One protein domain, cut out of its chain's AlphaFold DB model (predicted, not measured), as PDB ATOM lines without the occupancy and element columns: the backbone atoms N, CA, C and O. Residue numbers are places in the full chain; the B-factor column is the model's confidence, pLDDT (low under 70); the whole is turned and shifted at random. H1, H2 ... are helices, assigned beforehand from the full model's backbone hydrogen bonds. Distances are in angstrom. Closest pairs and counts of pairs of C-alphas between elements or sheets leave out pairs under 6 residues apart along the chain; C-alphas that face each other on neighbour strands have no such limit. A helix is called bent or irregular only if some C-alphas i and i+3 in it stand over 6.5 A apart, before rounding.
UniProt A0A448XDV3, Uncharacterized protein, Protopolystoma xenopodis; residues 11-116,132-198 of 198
ATOM      1  N   SER A  11     160.515 192.986 230.953       38.97
ATOM      2  CA  SER A  11     161.325 192.984 232.171       38.97
ATOM      3  C   SER A  11     162.324 191.830 232.210       38.97
ATOM      4  O   SER A  11     163.501 192.084 232.453       38.97
ATOM      5  N   GLU A  12     161.905 190.607 231.878       39.66
ATOM      6  CA  GLU A  12     162.764 189.412 231.892       39.66
ATOM      7  C   GLU A  12     163.818 189.461 230.779       39.66
ATOM      8  O   GLU A  12     164.979 189.110 230.996       39.66
ATOM      9  N   LEU A  13     163.450 189.981 229.601       39.78
ATOM     10  CA  LEU A  13     164.404 190.245 228.520       39.78
ATOM     11  C   LEU A  13     165.397 191.354 228.901       39.78
ATOM     12  O   LEU A  13     166.573 191.257 228.554       39.78
ATOM     13  N   SER A  14     164.959 192.382 229.639       38.84
ATOM     14  CA  SER A  14     165.834 193.467 230.098       38.84
ATOM     15  C   SER A  14     166.796 193.036 231.209       38.84
ATOM     16  O   SER A  14     167.943 193.477 231.203       38.84
ATOM     17  N   GLU A  15     166.373 192.148 232.114       38.06
ATOM     18  CA  GLU A  15     167.199 191.592 233.191       38.06
ATOM     19  C   GLU A  15     168.218 190.592 232.650       38.06
ATOM     20  O   GLU A  15     169.403 190.683 232.977       38.06
ATOM     21  N   ALA A  16     167.795 189.699 231.749       37.62
ATOM     22  CA  ALA A  16     168.699 188.787 231.060       37.62
ATOM     23  C   ALA A  16     169.705 189.559 230.191       37.62
ATOM     24  O   ALA A  16     170.904 189.289 230.248       37.62
ATOM     25  N   ALA A  17     169.262 190.578 229.446       37.00
ATOM     26  CA  ALA A  17     170.163 191.419 228.666       37.00
ATOM     27  C   ALA A  17     171.095 192.256 229.560       37.00
ATOM     28  O   ALA A  17     172.280 192.350 229.259       37.00
ATOM     29  N   ALA A  18     170.623 192.804 230.684       37.25
ATOM     30  CA  ALA A  18     171.449 193.562 231.625       37.25
ATOM     31  C   ALA A  18     172.477 192.688 232.365       37.25
ATOM     32  O   ALA A  18     173.599 193.142 232.581       37.25
ATOM     33  N   ALA A  19     172.144 191.438 232.702       36.50
ATOM     34  CA  ALA A  19     173.071 190.470 233.299       36.50
ATOM     35  C   ALA A  19     174.131 189.975 232.297       36.50
ATOM     36  O   ALA A  19     175.292 189.750 232.647       36.50
ATOM     37  N   VAL A  20     173.746 189.858 231.027       43.31
ATOM     38  CA  VAL A  20     174.646 189.508 229.925       43.31
ATOM     39  C   VAL A  20     175.530 190.704 229.519       43.31
ATOM     40  O   VAL A  20     176.681 190.528 229.122       43.31
ATOM     41  N   LEU A  21     175.037 191.935 229.684       41.41
ATOM     42  CA  LEU A  21     175.767 193.180 229.422       41.41
ATOM     43  C   LEU A  21     176.582 193.691 230.624       41.41
ATOM     44  O   LEU A  21     177.530 194.447 230.444       41.41
ATOM     45  N   SER A  22     176.303 193.274 231.859       42.06
ATOM     46  CA  SER A  22     177.218 193.537 232.981       42.06
ATOM     47  C   SER A  22     178.539 192.776 232.800       42.06
ATOM     48  O   SER A  22     179.600 193.323 233.101       42.06
ATOM     49  N   HIS A  23     178.484 191.599 232.162       43.97
ATOM     50  CA  HIS A  23     179.638 190.870 231.626       43.97
ATOM     51  C   HIS A  23     180.175 191.452 230.300       43.97
ATOM     52  O   HIS A  23     181.257 191.077 229.864       43.97
ATOM     53  N   SER A  24     179.483 192.391 229.635       42.00
ATOM     54  CA  SER A  24     179.988 193.017 228.396       42.00
ATOM     55  C   SER A  24     181.014 194.124 228.627       42.00
ATOM     56  O   SER A  24     181.664 194.551 227.674       42.00
ATOM     57  N   LYS A  25     181.270 194.528 229.881       41.12
ATOM     58  CA  LYS A  25     182.509 195.257 230.209       41.12
ATOM     59  C   LYS A  25     183.756 194.433 229.849       41.12
ATOM     60  O   LYS A  25     184.788 195.019 229.532       41.12
ATOM     61  N   ASP A  26     183.622 193.108 229.767       43.53
ATOM     62  CA  ASP A  26     184.670 192.204 229.301       43.53
ATOM     63  C   ASP A  26     184.707 192.023 227.778       43.53
ATOM     64  O   ASP A  26     185.716 191.570 227.258       43.53
ATOM     65  N   LEU A  27     183.700 192.438 226.998       41.25
ATOM     66  CA  LEU A  27     183.778 192.348 225.525       41.25
ATOM     67  C   LEU A  27     184.922 193.211 224.956       41.25
ATOM     68  O   LEU A  27     185.512 192.872 223.933       41.25
ATOM     69  N   VAL A  28     185.302 194.282 225.661       43.03
ATOM     70  CA  VAL A  28     186.495 195.089 225.353       43.03
ATOM     71  C   VAL A  28     187.783 194.426 225.871       43.03
ATOM     72  O   VAL A  28     188.826 194.552 225.231       43.03
ATOM     73  N   SER A  29     187.729 193.646 226.962       41.97
ATOM     74  CA  SER A  29     188.862 192.811 227.403       41.97
ATOM     75  C   SER A  29     189.081 191.599 226.474       41.97
ATOM     76  O   SER A  29     190.206 191.116 226.338       41.97
ATOM     77  N   CYS A  30     188.052 191.195 225.718       39.12
ATOM     78  CA  CYS A  30     188.106 190.181 224.662       39.12
ATOM     79  C   CYS A  30     188.888 190.625 223.411       39.12
ATOM     80  O   CYS A  30     189.218 189.787 222.581       39.12
ATOM     81  N   VAL A  31     189.298 191.891 223.277       44.03
ATOM     82  CA  VAL A  31     190.308 192.271 222.263       44.03
ATOM     83  C   VAL A  31     191.662 191.578 222.544       44.03
ATOM     84  O   VAL A  31     192.503 191.451 221.661       44.03
ATOM     85  N   ASN A  32     191.849 191.008 223.743       45.41
ATOM     86  CA  ASN A  32     192.943 190.091 224.076       45.41
ATOM     87  C   ASN A  32     192.603 188.596 223.848       45.41
ATOM     88  O   ASN A  32     193.158 187.722 224.516       45.41
ATOM     89  N   ILE A  33     191.754 188.246 222.868       51.34
ATOM     90  CA  ILE A  33     191.548 186.842 222.430       51.34
ATOM     91  C   ILE A  33     192.879 186.156 222.049       51.34
ATOM     92  O   ILE A  33     193.027 184.944 222.228       51.34
ATOM     93  N   ARG A  34     193.895 186.936 221.649       46.31
ATOM     94  CA  ARG A  34     195.272 186.472 221.403       46.31
ATOM     95  C   ARG A  34     195.924 185.800 222.625       46.31
ATOM     96  O   ARG A  34     196.681 184.851 222.447       46.31
ATOM     97  N   LEU A  35     195.614 186.247 223.848       45.03
ATOM     98  CA  LEU A  35     196.119 185.649 225.097       45.03
ATOM     99  C   LEU A  35     195.299 184.423 225.534       45.03
ATOM    100  O   LEU A  35     195.853 183.476 226.093       45.03
ATOM    101  N   LEU A  36     193.995 184.391 225.239       48.12
ATOM    102  CA  LEU A  36     193.111 183.269 225.591       48.12
ATOM    103  C   LEU A  36     193.363 182.013 224.740       48.12
ATOM    104  O   LEU A  36     193.281 180.895 225.258       48.12
ATOM    105  N   LEU A  37     193.716 182.181 223.460       52.22
ATOM    106  CA  LEU A  37     194.013 181.070 222.547       52.22
ATOM    107  C   LEU A  37     195.329 180.341 222.880       52.22
ATOM    108  O   LEU A  37     195.461 179.165 222.553       52.22
ATOM    109  N   GLY A  38     196.275 181.005 223.557       46.56
ATOM    110  CA  GLY A  38     197.597 180.445 223.868       46.56
ATOM    111  C   GLY A  38     197.669 179.556 225.116       46.56
ATOM    112  O   GLY A  38     198.581 178.743 225.211       46.56
ATOM    113  N   SER A  39     196.731 179.677 226.069       51.34
ATOM    114  CA  SER A  39     196.845 179.005 227.383       51.34
ATOM    115  C   SER A  39     195.581 178.266 227.866       51.34
ATOM    116  O   SER A  39     195.698 177.378 228.707       51.34
ATOM    117  N   TYR A  40     194.387 178.532 227.309       51.22
ATOM    118  CA  TYR A  40     193.103 177.961 227.775       51.22
ATOM    119  C   TYR A  40     192.253 177.336 226.647       51.22
ATOM    120  O   TYR A  40     191.033 177.514 226.593       51.22
ATOM    121  N   GLY A  41     192.884 176.575 225.746       60.78
ATOM    122  CA  GLY A  41     192.334 176.181 224.435       60.78
ATOM    123  C   GLY A  41     190.907 175.601 224.394       60.78
ATOM    124  O   GLY A  41     190.167 175.894 223.459       60.78
ATOM    125  N   PHE A  42     190.467 174.827 225.394       67.75
ATOM    126  CA  PHE A  42     189.109 174.252 225.398       67.75
ATOM    127  C   PHE A  42     188.043 175.204 225.968       67.75
ATOM    128  O   PHE A  42     186.992 175.398 225.357       67.75
ATOM    129  N   LYS A  43     188.320 175.841 227.115       68.25
ATOM    130  CA  LYS A  43     187.382 176.778 227.762       68.25
ATOM    131  C   LYS A  43     187.198 178.048 226.932       68.25
ATOM    132  O   LYS A  43     186.072 178.503 226.765       68.25
ATOM    133  N   ALA A  44     188.278 178.561 226.338       65.69
ATOM    134  CA  ALA A  44     188.220 179.708 225.437       65.69
ATOM    135  C   ALA A  44     187.343 179.421 224.207       65.69
ATOM    136  O   ALA A  44     186.552 180.265 223.798       65.69
ATOM    137  N   ARG A  45     187.413 178.204 223.650       70.25
ATOM    138  CA  ARG A  45     186.591 177.815 222.497       70.25
ATOM    139  C   ARG A  45     185.107 177.693 222.840       70.25
ATOM    140  O   ARG A  45     184.269 178.096 222.037       70.25
ATOM    141  N   GLN A  46     184.771 177.178 224.024       76.94
ATOM    142  CA  GLN A  46     183.382 177.164 224.494       76.94
ATOM    143  C   GLN A  46     182.844 178.576 224.730       76.94
ATOM    144  O   GLN A  46     181.726 178.877 224.320       76.94
ATOM    145  N   LEU A  47     183.658 179.451 225.321       75.94
ATOM    146  CA  LEU A  47     183.291 180.842 225.556       75.94
ATOM    147  C   LEU A  47     183.066 181.604 224.240       75.94
ATOM    148  O   LEU A  47     182.075 182.312 224.095       75.94
ATOM    149  N   LEU A  48     183.923 181.396 223.236       74.50
ATOM    150  CA  LEU A  48     183.728 181.963 221.896       74.50
ATOM    151  C   LEU A  48     182.439 181.462 221.238       74.50
ATOM    152  O   LEU A  48     181.711 182.245 220.631       74.50
ATOM    153  N   ASN A  49     182.125 180.173 221.382       81.31
ATOM    154  CA  ASN A  49     180.865 179.626 220.885       81.31
ATOM    155  C   ASN A  49     179.657 180.235 221.603       81.31
ATOM    156  O   ASN A  49     178.661 180.522 220.943       81.31
ATOM    157  N   TYR A  50     179.743 180.460 222.915       82.50
ATOM    158  CA  TYR A  50     178.699 181.139 223.679       82.50
ATOM    159  C   TYR A  50     178.451 182.554 223.140       82.50
ATOM    160  O   TYR A  50     177.320 182.878 222.780       82.50
ATOM    161  N   TYR A  51     179.509 183.353 222.969       81.38
ATOM    162  CA  TYR A  51     179.384 184.703 222.414       81.38
ATOM    163  C   TYR A  51     178.843 184.713 220.987       81.38
ATOM    164  O   TYR A  51     178.008 185.551 220.658       81.38
ATOM    165  N   ARG A  52     179.256 183.757 220.147       83.69
ATOM    166  CA  ARG A  52     178.697 183.613 218.798       83.69
ATOM    167  C   ARG A  52     177.178 183.433 218.848       83.69
ATOM    168  O   ARG A  52     176.459 184.165 218.178       83.69
ATOM    169  N   GLN A  53     176.693 182.503 219.675       87.19
ATOM    170  CA  GLN A  53     175.253 182.255 219.813       87.19
ATOM    171  C   GLN A  53     174.508 183.460 220.398       87.19
ATOM    172  O   GLN A  53     173.387 183.747 219.994       87.19
ATOM    173  N   GLN A  54     175.133 184.187 221.322       87.25
ATOM    174  CA  GLN A  54     174.564 185.398 221.901       87.25
ATOM    175  C   GLN A  54     174.386 186.508 220.853       87.25
ATOM    176  O   GLN A  54     173.333 187.138 220.793       87.25
ATOM    177  N   ILE A  55     175.390 186.731 220.001       88.94
ATOM    178  CA  ILE A  55     175.313 187.718 218.915       88.94
ATOM    179  C   ILE A  55     174.255 187.301 217.892       88.94
ATOM    180  O   ILE A  55     173.460 188.136 217.463       88.94
ATOM    181  N   ASP A  56     174.197 186.014 217.542       89.50
ATOM    182  CA  ASP A  56     173.169 185.489 216.640       89.50
ATOM    183  C   ASP A  56     171.755 185.674 217.213       89.50
ATOM    184  O   ASP A  56     170.827 186.010 216.475       89.50
ATOM    185  N   LEU A  57     171.581 185.497 218.527       90.31
ATOM    186  CA  LEU A  57     170.319 185.770 219.209       90.31
ATOM    187  C   LEU A  57     169.948 187.253 219.108       90.31
ATOM    188  O   LEU A  57     168.829 187.565 218.710       90.31
ATOM    189  N   TYR A  58     170.877 188.165 219.399       89.88
ATOM    190  CA  TYR A  58     170.638 189.606 219.261       89.88
ATOM    191  C   TYR A  58     170.284 190.009 217.833       89.88
ATOM    192  O   TYR A  58     169.362 190.799 217.630       89.88
ATOM    193  N   ALA A  59     170.962 189.430 216.841       88.69
ATOM    194  CA  ALA A  59     170.649 189.673 215.443       88.69
ATOM    195  C   ALA A  59     169.216 189.231 215.113       88.69
ATOM    196  O   ALA A  59     168.516 189.959 214.415       88.69
ATOM    197  N   ARG A  60     168.762 188.083 215.639       87.81
ATOM    198  CA  ARG A  60     167.382 187.592 215.464       87.81
ATOM    199  C   ARG A  60     166.347 188.439 216.197       87.81
ATOM    200  O   ARG A  60     165.292 188.701 215.643       87.81
ATOM    201  N   MET A  61     166.657 188.916 217.401       87.31
ATOM    202  CA  MET A  61     165.773 189.823 218.144       87.31
ATOM    203  C   MET A  61     165.554 191.161 217.427       87.31
ATOM    204  O   MET A  61     164.546 191.810 217.661       87.31
ATOM    205  N   CYS A  62     166.488 191.591 216.573       86.88
ATOM    206  CA  CYS A  62     166.357 192.826 215.795       86.88
ATOM    207  C   CYS A  62     165.729 192.616 214.412       86.88
ATOM    208  O   CYS A  62     165.609 193.579 213.661       86.88
ATOM    209  N   GLN A  63     165.371 191.383 214.038       85.31
ATOM    210  CA  GLN A  63     164.753 191.122 212.737       85.31
ATOM    211  C   GLN A  63     163.395 191.816 212.621       85.31
ATOM    212  O   GLN A  63     162.742 192.097 213.626       85.31
ATOM    213  N   GLU A  64     162.975 192.079 211.382       80.19
ATOM    214  CA  GLU A  64     161.649 192.626 211.067       80.19
ATOM    215  C   GLU A  64     161.354 193.957 211.780       80.19
ATOM    216  O   GLU A  64     160.205 194.272 212.089       80.19
ATOM    217  N   ARG A  65     162.398 194.759 212.029       83.06
ATOM    218  CA  ARG A  65     162.284 196.100 212.621       83.06
ATOM    219  C   ARG A  65     161.653 196.101 214.014       83.06
ATOM    220  O   ARG A  65     160.860 196.975 214.361       83.06
ATOM    221  N   GLN A  66     162.020 195.140 214.861       86.19
ATOM    222  CA  GLN A  66     161.626 195.151 216.273       86.19
ATOM    223  C   GLN A  66     162.327 196.284 217.047       86.19
ATOM    224  O   GLN A  66     163.363 196.104 217.692       86.19
ATOM    225  N   TYR A  67     161.724 197.478 217.021       84.25
ATOM    226  CA  TYR A  67     162.300 198.706 217.583       84.25
ATOM    227  C   TYR A  67     162.605 198.644 219.081       84.25
ATOM    228  O   TYR A  67     163.499 199.343 219.548       84.25
ATOM    229  N   ILE A  68     161.902 197.804 219.844       87.06
ATOM    230  CA  ILE A  68     162.165 197.619 221.278       87.06
ATOM    231  C   ILE A  68     163.582 197.071 221.483       87.06
ATOM    232  O   ILE A  68     164.379 197.655 222.219       87.06
ATOM    233  N   ALA A  69     163.911 195.981 220.786       85.75
ATOM    234  CA  ALA A  69     165.230 195.369 220.845       85.75
ATOM    235  C   ALA A  69     166.289 196.281 220.214       85.75
ATOM    236  O   ALA A  69     167.341 196.503 220.815       85.75
ATOM    237  N   ILE A  70     165.989 196.878 219.055       86.25
ATOM    238  CA  ILE A  70     166.910 197.772 218.341       86.25
ATOM    239  C   ILE A  70     167.289 198.980 219.201       86.25
ATOM    240  O   ILE A  70     168.475 199.272 219.357       86.25
ATOM    241  N   ASN A  71     166.317 199.673 219.797       87.00
ATOM    242  CA  ASN A  71     166.579 200.874 220.593       87.00
ATOM    243  C   ASN A  71     167.364 200.550 221.866       87.00
ATOM    244  O   ASN A  71     168.236 201.327 222.258       87.00
ATOM    245  N   TYR A  72     167.103 199.394 222.480       87.31
ATOM    246  CA  TYR A  72     167.857 198.930 223.638       87.31
ATOM    247  C   TYR A  72     169.303 198.559 223.268       87.31
ATOM    248  O   TYR A  72     170.251 199.014 223.911       87.31
ATOM    249  N   LEU A  73     169.495 197.766 222.210       85.88
ATOM    250  CA  LEU A  73     170.813 197.263 221.816       85.88
ATOM    251  C   LEU A  73     171.692 198.337 221.172       85.88
ATOM    252  O   LEU A  73     172.894 198.354 221.423       85.88
ATOM    253  N   THR A  74     171.115 199.284 220.429       85.19
ATOM    254  CA  THR A  74     171.855 200.401 219.811       85.19
ATOM    255  C   THR A  74     172.597 201.244 220.851       85.19
ATOM    256  O   THR A  74     173.696 201.728 220.585       85.19
ATOM    257  N   GLN A  75     172.035 201.399 222.055       83.81
ATOM    258  CA  GLN A  75     172.684 202.126 223.155       83.81
ATOM    259  C   GLN A  75     173.878 201.367 223.747       83.81
ATOM    260  O   GLN A  75     174.755 201.964 224.370       83.81
ATOM    261  N   LYS A  76     173.894 200.040 223.604       80.38
ATOM    262  CA  LYS A  76     174.867 199.144 224.239       80.38
ATOM    263  C   LYS A  76     175.980 198.718 223.286       80.38
ATOM    264  O   LYS A  76     177.095 198.474 223.737       80.38
ATOM    265  N   LEU A  77     175.685 198.637 221.992       83.00
ATOM    266  CA  LEU A  77     176.575 198.132 220.951       83.00
ATOM    267  C   LEU A  77     176.758 199.198 219.870       83.00
ATOM    268  O   LEU A  77     176.045 199.146 218.875       83.00
ATOM    269  N   PRO A  78     177.688 200.159 220.038       81.38
ATOM    270  CA  PRO A  78     177.885 201.226 219.065       81.38
ATOM    271  C   PRO A  78     178.451 200.694 217.740       81.38
ATOM    272  O   PRO A  78     179.278 199.779 217.721       81.38
ATOM    273  N   ILE A  79     178.083 201.340 216.630       82.19
ATOM    274  CA  ILE A  79     178.505 200.957 215.272       82.19
ATOM    275  C   ILE A  79     180.031 200.821 215.121       82.19
ATOM    276  O   ILE A  79     180.512 199.883 214.492       82.19
ATOM    277  N   SER A  80     180.805 201.712 215.747       78.19
ATOM    278  CA  SER A  80     182.271 201.709 215.681       78.19
ATOM    279  C   SER A  80     182.897 200.456 216.297       78.19
ATOM    280  O   SER A  80     183.927 199.984 215.819       78.19
ATOM    281  N   LEU A  81     182.267 199.891 217.332       81.31
ATOM    282  CA  LEU A  81     182.711 198.649 217.958       81.31
ATOM    283  C   LEU A  81     182.471 197.461 217.020       81.31
ATOM    284  O   LEU A  81     183.373 196.652 216.823       81.31
ATOM    285  N   ILE A  82     181.289 197.396 216.404       82.38
ATOM    286  CA  ILE A  82     180.932 196.315 215.476       82.38
ATOM    287  C   ILE A  82     181.866 196.317 214.260       82.38
ATOM    288  O   ILE A  82     182.397 195.268 213.906       82.38
ATOM    289  N   ILE A  83     182.139 197.493 213.680       79.88
ATOM    290  CA  ILE A  83     183.077 197.636 212.554       79.88
ATOM    291  C   ILE A  83     184.463 197.112 212.941       79.88
ATOM    292  O   ILE A  83     185.026 196.290 212.225       79.88
ATOM    293  N   ARG A  84     184.986 197.501 214.111       79.69
ATOM    294  CA  ARG A  84     186.295 197.030 214.580       79.69
ATOM    295  C   ARG A  84     186.342 195.508 214.748       79.69
ATOM    296  O   ARG A  84     187.344 194.892 214.402       79.69
ATOM    297  N   CYS A  85     185.267 194.893 215.245       80.12
ATOM    298  CA  CYS A  85     185.156 193.436 215.343       80.12
ATOM    299  C   CYS A  85     185.035 192.758 213.968       80.12
ATOM    300  O   CYS A  85     185.511 191.643 213.786       80.12
ATOM    301  N   MET A  86     184.417 193.410 212.985       78.69
ATOM    302  CA  MET A  86     184.360 192.901 211.613       78.69
ATOM    303  C   MET A  86     185.702 193.028 210.886       78.69
ATOM    304  O   MET A  86     186.008 192.175 210.056       78.69
ATOM    305  N   GLU A  87     186.498 194.052 211.194       76.25
ATOM    306  CA  GLU A  87     187.819 194.308 210.603       76.25
ATOM    307  C   GLU A  87     188.933 193.429 211.192       76.25
ATOM    308  O   GLU A  87     189.914 193.132 210.512       76.25
ATOM    309  N   ASP A  88     188.788 192.980 212.440       77.62
ATOM    310  CA  ASP A  88     189.819 192.213 213.136       77.62
ATOM    311  C   ASP A  88     189.992 190.795 212.557       77.62
ATOM    312  O   ASP A  88     189.175 189.896 212.763       77.62
ATOM    313  N   ALA A  89     191.105 190.576 211.853       74.75
ATOM    314  CA  ALA A  89     191.468 189.285 211.270       74.75
ATOM    315  C   ALA A  89     191.872 188.220 212.310       74.75
ATOM    316  O   ALA A  89     191.993 187.048 211.957       74.75
ATOM    317  N   SER A  90     192.091 188.596 213.575       70.81
ATOM    318  CA  SER A  90     192.390 187.640 214.649       70.81
ATOM    319  C   SER A  90     191.150 186.890 215.146       70.81
ATOM    320  O   SER A  90     191.275 185.845 215.793       70.81
ATOM    321  N   LEU A  91     189.955 187.398 214.827       74.06
ATOM    322  CA  LEU A  91     188.690 186.772 215.180       74.06
ATOM    323  C   LEU A  91     188.300 185.679 214.174       74.06
ATOM    324  O   LEU A  91     188.530 185.829 212.971       74.06
ATOM    325  N   PRO A  92     187.638 184.596 214.628       78.38
ATOM    326  CA  PRO A  92     187.124 183.565 213.733       78.38
ATOM    327  C   PRO A  92     186.145 184.137 212.697       78.38
ATOM    328  O   PRO A  92     185.260 184.921 213.049       78.38
ATOM    329  N   SER A  93     186.238 183.675 211.446       79.50
ATOM    330  CA  SER A  93     185.362 184.115 210.346       79.50
ATOM    331  C   SER A  93     183.874 183.932 210.664       79.50
ATOM    332  O   SER A  93     183.071 184.807 210.358       79.50
ATOM    333  N   ASP A  94     183.511 182.852 211.362       81.88
ATOM    334  CA  ASP A  94     182.141 182.601 211.832       81.88
ATOM    335  C   ASP A  94     181.619 183.700 212.769       81.88
ATOM    336  O   ASP A  94     180.466 184.108 212.669       81.88
ATOM    337  N   LEU A  95     182.457 184.179 213.693       82.38
ATOM    338  CA  LEU A  95     182.069 185.215 214.649       82.38
ATOM    339  C   LEU A  95     181.918 186.567 213.941       82.38
ATOM    340  O   LEU A  95     180.966 187.302 214.193       82.38
ATOM    341  N   ARG A  96     182.828 186.864 213.007       84.06
ATOM    342  CA  ARG A  96     182.739 188.047 212.141       84.06
ATOM    343  C   ARG A  96     181.467 188.018 211.294       84.06
ATOM    344  O   ARG A  96     180.824 189.051 211.154       84.06
ATOM    345  N   ALA A  97     181.059 186.846 210.804       86.25
ATOM    346  CA  ALA A  97     179.816 186.675 210.054       86.25
ATOM    347  C   ALA A  97     178.583 187.008 210.917       86.25
ATOM    348  O   ALA A  97     177.716 187.765 210.481       86.25
ATOM    349  N   SER A  98     178.542 186.538 212.169       88.12
ATOM    350  CA  SER A  98     177.488 186.908 213.128       88.12
ATOM    351  C   SER A  98     177.437 188.420 213.387       88.12
ATOM    352  O   SER A  98     176.351 189.000 213.433       88.12
ATOM    353  N   PHE A  99     178.590 189.092 213.489       86.81
ATOM    354  CA  PHE A  99     178.641 190.555 213.608       86.81
ATOM    355  C   PHE A  99     178.138 191.280 212.354       86.81
ATOM    356  O   PHE A  99     177.436 192.278 212.493       86.81
ATOM    357  N   CYS A 100     178.426 190.769 211.150       88.19
ATOM    358  CA  CYS A 100     177.884 191.322 209.903       88.19
ATOM    359  C   CYS A 100     176.350 191.268 209.900       88.19
ATOM    360  O   CYS A 100     175.686 192.251 209.576       88.19
ATOM    361  N   ARG A 101     175.786 190.135 210.333       89.19
ATOM    362  CA  ARG A 101     174.336 189.950 210.436       89.19
ATOM    363  C   ARG A 101     173.700 190.860 211.486       89.19
ATOM    364  O   ARG A 101     172.648 191.443 211.242       89.19
ATOM    365  N   LEU A 102     174.345 191.007 212.644       89.12
ATOM    366  CA  LEU A 102     173.906 191.951 213.669       89.12
ATOM    367  C   LEU A 102     173.943 193.390 213.140       89.12
ATOM    368  O   LEU A 102     172.994 194.135 213.359       89.12
ATOM    369  N   MET A 103     175.004 193.773 212.426       87.94
ATOM    370  CA  MET A 103     175.134 195.104 211.834       87.94
ATOM    371  C   MET A 103     173.990 195.411 210.865       87.94
ATOM    372  O   MET A 103     173.443 196.512 210.899       87.94
ATOM    373  N   LEU A 104     173.611 194.434 210.039       87.00
ATOM    374  CA  LEU A 104     172.489 194.558 209.117       87.00
ATOM    375  C   LEU A 104     171.181 194.849 209.867       87.00
ATOM    376  O   LEU A 104     170.566 195.889 209.649       87.00
ATOM    377  N   ASN A 105     170.790 193.968 210.787       86.88
ATOM    378  CA  ASN A 105     169.479 194.049 211.438       86.88
ATOM    379  C   ASN A 105     169.390 195.186 212.464       86.88
ATOM    380  O   ASN A 105     168.313 195.710 212.721       86.88
ATOM    381  N   LEU A 106     170.513 195.562 213.085       86.69
ATOM    382  CA  LEU A 106     170.527 196.602 214.109       86.69
ATOM    383  C   LEU A 106     170.617 198.004 213.514       86.69
ATOM    384  O   LEU A 106     170.035 198.917 214.085       86.69
ATOM    385  N   TYR A 107     171.377 198.187 212.428       84.25
ATOM    386  CA  TYR A 107     171.748 199.511 211.924       84.25
ATOM    387  C   TYR A 107     171.279 199.812 210.499       84.25
ATOM    388  O   TYR A 107     171.035 200.979 210.211       84.25
ATOM    389  N   VAL A 108     171.150 198.808 209.628       81.12
ATOM    390  CA  VAL A 108     170.737 199.006 208.225       81.12
ATOM    391  C   VAL A 108     169.225 198.842 208.059       81.12
ATOM    392  O   VAL A 108     168.603 199.656 207.386       81.12
ATOM    393  N   ASP A 109     168.610 197.854 208.712       80.00
ATOM    394  CA  ASP A 109     167.152 197.633 208.698       80.00
ATOM    395  C   ASP A 109     166.442 198.386 209.843       80.00
ATOM    396  O   ASP A 109     165.698 197.804 210.632       80.00
ATOM    397  N   ARG A 110     166.731 199.688 209.993       73.12
ATOM    398  CA  ARG A 110     166.131 200.540 211.040       73.12
ATOM    399  C   ARG A 110     165.007 201.423 210.534       73.12
ATOM    400  O   ARG A 110     163.988 201.527 211.202       73.12
ATOM    401  N   ASP A 111     165.208 202.095 209.414       65.81
ATOM    402  CA  ASP A 111     164.276 203.120 208.960       65.81
ATOM    403  C   ASP A 111     163.176 202.493 208.090       65.81
ATOM    404  O   ASP A 111     163.387 201.429 207.489       65.81
ATOM    405  N   PRO A 112     161.971 203.093 208.015       63.22
ATOM    406  CA  PRO A 112     160.999 202.688 207.013       63.22
ATOM    407  C   PRO A 112     161.680 202.781 205.648       63.22
ATOM    408  O   PRO A 112     162.021 203.872 205.206       63.22
ATOM    409  N   GLN A 113     161.918 201.634 205.006       57.84
ATOM    410  CA  GLN A 113     162.410 201.601 203.633       57.84
ATOM    411  C   GLN A 113     161.426 202.390 202.767       57.84
ATOM    412  O   GLN A 113     160.368 201.875 202.397       57.84
ATOM    413  N   GLU A 114     161.762 203.638 202.445       61.41
ATOM    414  CA  GLU A 114     161.198 204.265 201.267       61.41
ATOM    415  C   GLU A 114     161.601 203.366 200.107       61.41
ATOM    416  O   GLU A 114     162.783 203.105 199.885       61.41
ATOM    417  N   ILE A 115     160.615 202.804 199.411       59.25
ATOM    418  CA  ILE A 115     160.879 201.976 198.242       59.25
ATOM    419  C   ILE A 115     161.478 202.909 197.192       59.25
ATOM    420  O   ILE A 115     160.759 203.584 196.450       59.25
ATOM    421  N   VAL A 116     162.807 202.968 197.136       64.19
ATOM    422  CA  VAL A 116     163.508 203.724 196.109       64.19
ATOM    423  C   VAL A 116     163.349 202.942 194.817       64.19
ATOM    424  O   VAL A 116     164.025 201.946 194.563       64.19
ATOM    425  N   ILE A 132     173.912 215.962 181.058       80.06
ATOM    426  CA  ILE A 132     173.830 214.893 182.052       80.06
ATOM    427  C   ILE A 132     175.234 214.323 182.247       80.06
ATOM    428  O   ILE A 132     175.768 213.666 181.361       80.06
ATOM    429  N   ASP A 133     175.789 214.542 183.436       84.19
ATOM    430  CA  ASP A 133     177.056 213.960 183.879       84.19
ATOM    431  C   ASP A 133     176.824 213.047 185.080       84.19
ATOM    432  O   ASP A 133     175.969 213.330 185.923       84.19
ATOM    433  N   ILE A 134     177.632 211.989 185.201       82.12
ATOM    434  CA  ILE A 134     177.536 211.010 186.299       82.12
ATOM    435  C   ILE A 134     177.667 211.710 187.661       82.12
ATOM    436  O   ILE A 134     176.818 211.537 188.530       82.12
ATOM    437  N   ASN A 135     178.663 212.589 187.811       77.62
ATOM    438  CA  ASN A 135     178.903 213.318 189.061       77.62
ATOM    439  C   ASN A 135     177.724 214.232 189.435       77.62
ATOM    440  O   ASN A 135     177.360 214.355 190.601       77.62
ATOM    441  N   LYS A 136     177.096 214.862 188.433       72.50
ATOM    442  CA  LYS A 136     175.938 215.741 188.632       72.50
ATOM    443  C   LYS A 136     174.697 214.937 189.025       72.50
ATOM    444  O   LYS A 136     173.934 215.375 189.878       72.50
ATOM    445  N   TYR A 137     174.525 213.753 188.439       76.31
ATOM    446  CA  TYR A 137     173.450 212.825 188.781       76.31
ATOM    447  C   TYR A 137     173.568 212.308 190.223       76.31
ATOM    448  O   TYR A 137     172.569 212.285 190.946       76.31
ATOM    449  N   GLU A 138     174.781 211.965 190.668       68.94
ATOM    450  CA  GLU A 138     175.043 211.587 192.061       68.94
ATOM    451  C   GLU A 138     174.752 212.748 193.020       68.94
ATOM    452  O   GLU A 138     174.034 212.560 193.995       68.94
ATOM    453  N   CYS A 139     175.204 213.971 192.725       64.25
ATOM    454  CA  CYS A 139     174.909 215.129 193.574       64.25
ATOM    455  C   CYS A 139     173.404 215.399 193.727       64.25
ATOM    456  O   CYS A 139     172.962 215.664 194.840       64.25
ATOM    457  N   THR A 140     172.603 215.292 192.661       64.44
ATOM    458  CA  THR A 140     171.143 215.503 192.735       64.44
ATOM    459  C   THR A 140     170.432 214.425 193.562       64.44
ATOM    460  O   THR A 140     169.441 214.730 194.223       64.44
ATOM    461  N   SER A 141     170.924 213.179 193.571       59.94
ATOM    462  CA  SER A 141     170.366 212.124 194.436       59.94
ATOM    463  C   SER A 141     170.760 212.300 195.910       59.94
ATOM    464  O   SER A 141     170.017 211.887 196.796       59.94
ATOM    465  N   LEU A 142     171.890 212.965 196.174       53.88
ATOM    466  CA  LEU A 142     172.436 213.205 197.514       53.88
ATOM    467  C   LEU A 142     171.828 214.415 198.243       53.88
ATOM    468  O   LEU A 142     172.028 214.541 199.445       53.88
ATOM    469  N   MET A 143     171.067 215.286 197.568       51.91
ATOM    470  CA  MET A 143     170.470 216.486 198.189       51.91
ATOM    471  C   MET A 143     169.389 216.186 199.249       51.91
ATOM    472  O   MET A 143     168.943 217.102 199.940       51.91
ATOM    473  N   ALA A 144     168.977 214.926 199.421       58.56
ATOM    474  CA  ALA A 144     168.196 214.500 200.579       58.56
ATOM    475  C   ALA A 144     169.135 214.364 201.795       58.56
ATOM    476  O   ALA A 144     169.800 213.344 201.983       58.56
ATOM    477  N   SER A 145     169.219 215.426 202.600       59.38
ATOM    478  CA  SER A 145     170.191 215.615 203.692       59.38
ATOM    479  C   SER A 145     170.321 214.443 204.674       59.38
ATOM    480  O   SER A 145     171.397 214.235 205.235       59.38
ATOM    481  N   GLU A 146     169.259 213.664 204.873       61.62
ATOM    482  CA  GLU A 146     169.230 212.513 205.786       61.62
ATOM    483  C   GLU A 146     170.019 211.310 205.234       61.62
ATOM    484  O   GLU A 146     170.876 210.759 205.930       61.62
ATOM    485  N   HIS A 147     169.852 210.965 203.951       65.12
ATOM    486  CA  HIS A 147     170.600 209.868 203.316       65.12
ATOM    487  C   HIS A 147     172.107 210.137 203.289       65.12
ATOM    488  O   HIS A 147     172.916 209.211 203.371       65.12
ATOM    489  N   GLN A 148     172.507 211.407 203.197       66.94
ATOM    490  CA  GLN A 148     173.913 211.791 203.195       66.94
ATOM    491  C   GLN A 148     174.569 211.582 204.569       66.94
ATOM    492  O   GLN A 148     175.693 211.083 204.632       66.94
ATOM    493  N   GLN A 149     173.874 211.888 205.668       68.94
ATOM    494  CA  GLN A 149     174.381 211.635 207.023       68.94
ATOM    495  C   GLN A 149     174.553 210.137 207.292       68.94
ATOM    496  O   GLN A 149     175.580 209.720 207.834       68.94
ATOM    497  N   ILE A 150     173.602 209.321 206.835       69.38
ATOM    498  CA  ILE A 150     173.666 207.869 206.997       69.38
ATOM    499  C   ILE A 150     174.804 207.277 206.149       69.38
ATOM    500  O   ILE A 150     175.639 206.527 206.661       69.38
ATOM    501  N   LYS A 151     174.939 207.689 204.879       71.25
ATOM    502  CA  LYS A 151     176.066 207.275 204.020       71.25
ATOM    503  C   LYS A 151     177.424 207.629 204.631       71.25
ATOM    504  O   LYS A 151     178.353 206.828 204.542       71.25
ATOM    505  N   LEU A 152     177.547 208.785 205.287       76.81
ATOM    506  CA  LEU A 152     178.773 209.175 205.993       76.81
ATOM    507  C   LEU A 152     179.045 208.294 207.221       76.81
ATOM    508  O   LEU A 152     180.191 207.905 207.440       76.81
ATOM    509  N   GLN A 153     178.010 207.931 207.982       78.12
ATOM    510  CA  GLN A 153     178.137 207.043 209.141       78.12
ATOM    511  C   GLN A 153     178.630 205.640 208.746       78.12
ATOM    512  O   GLN A 153     179.454 205.055 209.451       78.12
ATOM    513  N   PHE A 154     178.174 205.118 207.603       79.69
ATOM    514  CA  PHE A 154     178.569 203.801 207.085       79.69
ATOM    515  C   PHE A 154     179.770 203.824 206.132       79.69
ATOM    516  O   PHE A 154     180.234 202.763 205.711       79.69
ATOM    517  N   ALA A 155     180.322 204.995 205.804       83.06
ATOM    518  CA  ALA A 155     181.462 205.117 204.896       83.06
ATOM    519  C   ALA A 155     182.672 204.233 205.279       83.06
ATOM    520  O   ALA A 155     183.257 203.630 204.370       83.06
ATOM    521  N   PRO A 156     183.049 204.087 206.570       84.06
ATOM    522  CA  PRO A 156     184.115 203.168 206.970       84.06
ATOM    523  C   PRO A 156     183.785 201.712 206.619       84.06
ATOM    524  O   PRO A 156     184.601 201.028 206.008       84.06
ATOM    525  N   THR A 157     182.557 201.271 206.902       82.94
ATOM    526  CA  THR A 157     182.084 199.914 206.604       82.94
ATOM    527  C   THR A 157     182.088 199.632 205.112       82.94
ATOM    528  O   THR A 157     182.572 198.590 204.680       82.94
ATOM    529  N   ILE A 158     181.588 200.565 204.299       83.25
ATOM    530  CA  ILE A 158     181.562 200.414 202.840       83.25
ATOM    531  C   ILE A 158     182.989 200.303 202.297       83.25
ATOM    532  O   ILE A 158     183.258 199.463 201.440       83.25
ATOM    533  N   ARG A 159     183.917 201.129 202.801       86.81
ATOM    534  CA  ARG A 159     185.333 201.054 202.421       86.81
ATOM    535  C   ARG A 159     185.918 199.691 202.772       86.81
ATOM    536  O   ARG A 159     186.531 199.071 201.911       86.81
ATOM    537  N   PHE A 160     185.688 199.223 203.993       84.12
ATOM    538  CA  PHE A 160     186.167 197.925 204.443       84.12
ATOM    539  C   PHE A 160     185.626 196.775 203.583       84.12
ATOM    540  O   PHE A 160     186.406 195.948 203.118       84.12
ATOM    541  N   VAL A 161     184.320 196.749 203.293       83.94
ATOM    542  CA  VAL A 161     183.731 195.695 202.451       83.94
ATOM    543  C   VAL A 161     184.291 195.737 201.029       83.94
ATOM    544  O   VAL A 161     184.585 194.686 200.464       83.94
ATOM    545  N   LYS A 162     184.510 196.929 200.458       84.44
ATOM    546  CA  LYS A 162     185.168 197.069 199.148       84.44
ATOM    547  C   LYS A 162     186.577 196.482 199.153       84.44
ATOM    548  O   LYS A 162     186.916 195.733 198.241       84.44
ATOM    549  N   THR A 163     187.378 196.791 200.172       86.25
ATOM    550  CA  THR A 163     188.726 196.228 200.319       86.25
ATOM    551  C   THR A 163     188.671 194.709 200.483       86.25
ATOM    552  O   THR A 163     189.338 194.003 199.735       86.25
ATOM    553  N   TYR A 164     187.795 194.195 201.354       83.81
ATOM    554  CA  TYR A 164     187.605 192.755 201.557       83.81
ATOM    555  C   TYR A 164     187.231 192.020 200.260       83.81
ATOM    556  O   TYR A 164     187.819 190.988 199.943       83.81
ATOM    557  N   LEU A 165     186.272 192.548 199.491       83.12
ATOM    558  CA  LEU A 165     185.857 191.944 198.222       83.12
ATOM    559  C   LEU A 165     186.974 192.002 197.173       83.12
ATOM    560  O   LEU A 165     187.165 191.029 196.448       83.12
ATOM    561  N   SER A 166     187.735 193.098 197.115       87.00
ATOM    562  CA  SER A 166     188.909 193.203 196.240       87.00
ATOM    563  C   SER A 166     189.940 192.119 196.570       87.00
ATOM    564  O   SER A 166     190.406 191.413 195.677       87.00
ATOM    565  N   ASP A 167     190.245 191.930 197.852       84.56
ATOM    566  CA  ASP A 167     191.200 190.918 198.312       84.56
ATOM    567  C   ASP A 167     190.708 189.493 198.015       84.56
ATOM    568  O   ASP A 167     191.489 188.648 197.562       84.56
ATOM    569  N   ALA A 168     189.409 189.240 198.207       80.56
ATOM    570  CA  ALA A 168     188.767 187.961 197.910       80.56
ATOM    571  C   ALA A 168     188.817 187.610 196.413       80.56
ATOM    572  O   ALA A 168     189.048 186.452 196.064       80.56
ATOM    573  N   ILE A 169     188.661 188.601 195.527       82.62
ATOM    574  CA  ILE A 169     188.792 188.417 194.072       82.62
ATOM    575  C   ILE A 169     190.237 188.064 193.695       82.62
ATOM    576  O   ILE A 169     190.461 187.203 192.845       82.62
ATOM    577  N   HIS A 170     191.227 188.691 194.335       82.25
ATOM    578  CA  HIS A 170     192.639 188.406 194.068       82.25
ATOM    579  C   HIS A 170     193.113 187.047 194.624       82.25
ATOM    580  O   HIS A 170     194.119 186.523 194.149       82.25
ATOM    581  N   HIS A 171     192.399 186.460 195.594       78.50
ATOM    582  CA  HIS A 171     192.772 185.204 196.263       78.50
ATOM    583  C   HIS A 171     191.606 184.195 196.260       78.50
ATOM    584  O   HIS A 171     191.051 183.877 197.316       78.50
ATOM    585  N   PRO A 172     191.246 183.635 195.090       71.25
ATOM    586  CA  PRO A 172     190.058 182.789 194.936       71.25
ATOM    587  C   PRO A 172     190.123 181.485 195.745       71.25
ATOM    588  O   PRO A 172     189.090 180.902 196.064       71.25
ATOM    589  N   TRP A 173     191.319 181.042 196.146       69.44
ATOM    590  CA  TRP A 173     191.530 179.882 197.024       69.44
ATOM    591  C   TRP A 173     190.854 180.037 198.395       69.44
ATOM    592  O   TRP A 173     190.476 179.038 199.000       69.44
ATOM    593  N   ASN A 174     190.638 181.269 198.868       69.06
ATOM    594  CA  ASN A 174     189.963 181.527 200.143       69.06
ATOM    595  C   ASN A 174     188.468 181.167 200.100       69.06
ATOM    596  O   ASN A 174     187.879 180.887 201.139       69.06
ATOM    597  N   LEU A 175     187.853 181.114 198.912       68.31
ATOM    598  CA  LEU A 175     186.443 180.735 198.748       68.31
ATOM    599  C   LEU A 175     186.197 179.229 198.923       68.31
ATOM    600  O   LEU A 175     185.050 178.813 199.055       68.31
ATOM    601  N   TYR A 176     187.254 178.414 198.948       74.19
ATOM    602  CA  TYR A 176     187.142 176.978 199.206       74.19
ATOM    603  C   TYR A 176     186.976 176.656 200.697       74.19
ATOM    604  O   TYR A 176     186.504 175.568 201.027       74.19
ATOM    605  N   ASP A 177     187.328 177.579 201.602       78.25
ATOM    606  CA  ASP A 177     187.074 177.402 203.032       78.25
ATOM    607  C   ASP A 177     185.598 177.729 203.345       78.25
ATOM    608  O   ASP A 177     185.156 178.867 203.132       78.25
ATOM    609  N   PRO A 178     184.812 176.773 203.881       79.00
ATOM    610  CA  PRO A 178     183.413 177.004 204.228       79.00
ATOM    611  C   PRO A 178     183.209 178.171 205.208       79.00
ATOM    612  O   PRO A 178     182.177 178.842 205.142       79.00
ATOM    613  N   ALA A 179     184.172 178.450 206.094       72.81
ATOM    614  CA  ALA A 179     184.071 179.556 207.048       72.81
ATOM    615  C   ALA A 179     184.211 180.926 206.360       72.81
ATOM    616  O   ALA A 179     183.485 181.873 206.675       72.81
ATOM    617  N   TRP A 180     185.110 181.029 205.381       77.19
ATOM    618  CA  TRP A 180     185.275 182.226 204.554       77.19
ATOM    619  C   TRP A 180     184.108 182.431 203.595       77.19
ATOM    620  O   TRP A 180     183.640 183.558 203.425       77.19
ATOM    621  N   MET A 181     183.583 181.354 203.009       81.19
ATOM    622  CA  MET A 181     182.402 181.429 202.151       81.19
ATOM    623  C   MET A 181     181.179 181.930 202.927       81.19
ATOM    624  O   MET A 181     180.442 182.781 202.431       81.19
ATOM    625  N   ARG A 182     181.004 181.482 204.177       80.50
ATOM    626  CA  ARG A 182     179.933 181.961 205.060       80.50
ATOM    627  C   ARG A 182     180.047 183.455 205.358       80.50
ATOM    628  O   ARG A 182     179.056 184.171 205.259       80.50
ATOM    629  N   LEU A 183     181.248 183.925 205.688       80.75
ATOM    630  CA  LEU A 183     181.512 185.346 205.914       80.75
ATOM    631  C   LEU A 183     181.225 186.176 204.653       80.75
ATOM    632  O   LEU A 183     180.561 187.207 204.717       80.75
ATOM    633  N   THR A 184     181.678 185.690 203.499       81.81
ATOM    634  CA  THR A 184     181.481 186.349 202.202       81.81
ATOM    635  C   THR A 184     180.000 186.439 201.832       81.81
ATOM    636  O   THR A 184     179.558 187.478 201.352       81.81
ATOM    637  N   PHE A 185     179.211 185.397 202.114       84.19
ATOM    638  CA  PHE A 185     177.762 185.418 201.912       84.19
ATOM    639  C   PHE A 185     177.081 186.512 202.744       84.19
ATOM    640  O   PHE A 185     176.328 187.307 202.189       84.19
ATOM    641  N   GLU A 186     177.383 186.611 204.044       82.88
ATOM    642  CA  GLU A 186     176.799 187.663 204.891       82.88
ATOM    643  C   GLU A 186     177.205 189.066 204.424       82.88
ATOM    644  O   GLU A 186     176.376 189.972 204.436       82.88
ATOM    645  N   PHE A 187     178.443 189.254 203.953       80.81
ATOM    646  CA  PHE A 187     178.866 190.531 203.372       80.81
ATOM    647  C   PHE A 187     178.099 190.887 202.102       80.81
ATOM    648  O   PHE A 187     177.723 192.044 201.924       80.81
ATOM    649  N   ILE A 188     177.859 189.913 201.222       82.38
ATOM    650  CA  ILE A 188     177.092 190.128 199.992       82.38
ATOM    651  C   ILE A 188     175.642 190.473 200.330       82.38
ATOM    652  O   ILE A 188     175.109 191.431 199.774       82.38
ATOM    653  N   VAL A 189     175.021 189.744 201.262       83.50
ATOM    654  CA  VAL A 189     173.659 190.038 201.737       83.50
ATOM    655  C   VAL A 189     173.599 191.440 202.335       83.50
ATOM    656  O   VAL A 189     172.745 192.231 201.946       83.50
ATOM    657  N   PHE A 190     174.557 191.787 203.198       81.12
ATOM    658  CA  PHE A 190     174.677 193.125 203.766       81.12
ATOM    659  C   PHE A 190     174.755 194.208 202.680       81.12
ATOM    660  O   PHE A 190     173.996 195.170 202.729       81.12
ATOM    661  N   GLN A 191     175.632 194.049 201.683       75.94
ATOM    662  CA  GLN A 191     175.771 195.015 200.586       75.94
ATOM    663  C   GLN A 191     174.500 195.119 199.742       75.94
ATOM    664  O   GLN A 191     174.084 196.225 199.410       75.94
ATOM    665  N   ALA A 192     173.867 193.992 199.416       81.19
ATOM    666  CA  ALA A 192     172.646 193.976 198.620       81.19
ATOM    667  C   ALA A 192     171.508 194.729 199.325       81.19
ATOM    668  O   ALA A 192     170.874 195.591 198.717       81.19
ATOM    669  N   THR A 193     171.293 194.464 200.615       76.88
ATOM    670  CA  THR A 193     170.279 195.170 201.410       76.88
ATOM    671  C   THR A 193     170.647 196.638 201.624       76.88
ATOM    672  O   THR A 193     169.771 197.495 201.571       76.88
ATOM    673  N   PHE A 194     171.932 196.956 201.801       76.06
ATOM    674  CA  PHE A 194     172.397 198.337 201.932       76.06
ATOM    675  C   PHE A 194     172.131 199.164 200.664       76.06
ATOM    676  O   PHE A 194     171.636 200.279 200.772       76.06
ATOM    677  N   ILE A 195     172.390 198.612 199.471       73.94
ATOM    678  CA  ILE A 195     172.102 199.266 198.178       73.94
ATOM    679  C   ILE A 195     170.594 199.452 197.964       73.94
ATOM    680  O   ILE A 195     170.165 200.415 197.343       73.94
ATOM    681  N   GLN A 196     169.767 198.527 198.451       70.50
ATOM    682  CA  GLN A 196     168.313 198.679 198.373       70.50
ATOM    683  C   GLN A 196     167.776 199.743 199.336       70.50
ATOM    684  O   GLN A 196     166.734 200.333 199.065       70.50
ATOM    685  N   ALA A 197     168.470 199.975 200.451       65.75
ATOM    686  CA  ALA A 197     168.088 200.965 201.448       65.75
ATOM    687  C   ALA A 197     168.586 202.395 201.129       65.75
ATOM    688  O   ALA A 197     167.991 203.348 201.632       65.75
ATOM    689  N   PHE A 198     169.649 202.565 200.323       60.78
ATOM    690  CA  PHE A 198     170.360 203.846 200.125       60.78
ATOM    691  C   PHE A 198     170.887 204.090 198.707       60.78
ATOM    692  O   PHE A 198     171.003 205.290 198.337       60.78
TER     693      PHE A 198
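AT A GLANCE: This is residues 11 to 116 and 132 to 198 of the 198 residues of an uncharacterized protein of Protopolystoma xenopodis (UniProt A0A448XDV3). What does the first look show? The core is three helices side by side, H3, H6 and H10, running the same way with H6 between the other two; H5 folds back on H6 as a hairpin, and H4 packs on H6's last turns. The bent H8 passes H5 and H10 with its second arm, H8b, while residues 132 to 141, mostly H7, stick out at one end of the flat outline and residues 38 to 43, with part of H3, at the other. What are the make-up and size? The printed part has 173 residues with ten named helices, H1 to H10 in that order, and no named strand, in the class all helix. It is compact, with a radius of gyration of the C-alphas of 17.9 A and spans of 62 by 47 by 23 A.

HOW THE PARTS SIT: How does the longest helix run? H8, residues 145 to 170, was assigned as one helix by its hydrogen bonds but is bent, with C-alphas 153 and 156 at 7.4 A. Its arms H8a, residues 145 to 153, and H8b, residues 156 to 170, stand at a steep tilt of 56 degrees. What comes near these arms? H8b, with residues 156 to 160 alone, only just touches H5, residues 79 to 87, with 3 pairs of C-alphas within 8 A, the closest being those of Ile 83 and Thr 157 at 6.4 A. H8b is close but not clearly touching to H10, residues 178 to 197, the closest C-alphas being those of Val 161 and Phe 187 at 7.2 A. H8a is close but not clearly touching to H7, residues 134 to 142, about perpendicular at 75 degrees, with the C-alphas of Leu 142 and Gln 148 closest at 6.0 A. What touches the hub? The hub H6, residues 93 to 108, touches H10 the same way at a shallow tilt of 12 degrees, with the C-alphas of Ala 97 and Leu 183 closest at 4.7 A, and forms a hairpin with H5, opposite ways at 27 degrees, with those of Met 86 and Arg 96 closest at 5.1 A. H3, residues 41 to 61, touches H6 with residues 52 to 60 alone, the same way at a shallow tilt of 22 degrees, with the C-alphas of Ala 59 and Leu 102 closest at 4.4 A. H4, residues 67 to 74, touches residues 106 to 107 of H6 alone, at a steep tilt of 56 degrees, with the C-alphas of Ile 70 and Leu 106 closest at 5.7 A. Where are the others, and how are the backbones formed? H1, residues 11 to 26, is near H4 and meets H2, residues 29 to 39, only through their link; H2 is irregular, C-alphas 31 and 34 being 7.7 A apart, and is close but not clearly touching to H3, with the C-alphas of Leu 36 and Ala 44 closest at 6.1 A. H9, residues 172 to 176, and H10 touch only at the corner, and only just, with 3 pairs of C-alphas within 8 A, the closest being those of Leu 175 and Met 181 at 5.3 A. Every O i to N i+4 pair is within hydrogen-bond range in H4, H5, H6, H7, H8a, H8b and H10, against 9 of 12 in H1, 16 of 17 in H3, 1 of 7 in H2 with 4 of 8 O i to N i+3 pairs, and 0 of 1 in H9 with 2 of 2.

IN THESE COORDINATES: Where are the anchors? H1 begins at C-alpha 11, (161.325, 192.984, 232.171), H8a ends at C-alpha 153, (178.137, 207.043, 209.141), and H10 ends at C-alpha 197, (168.088, 200.965, 201.448). How long are the longer helices? From first to last C-alpha, H3 measures 30.5 A, H10 28.6 A, H1 23.5 A, H8b 21.4 A and H6 21.0 A.

THE WHOLE: How far does it reach? The C-alphas of Ser 39 and Ile 132 are the two farthest apart, 62.2 A. Is it printed whole? Residues 117 to 131 are not printed, and C-alphas 116 and 132 are 20.7 A apart across this cut, in the link from H6 to H7; the links printed whole are tight. Where is confidence low? The mean pLDDT of the printed part is 72.1, and residues 11 to 44, 111 to 116, 138 to 150, 173 to 175 and 197 to 198 are under 70.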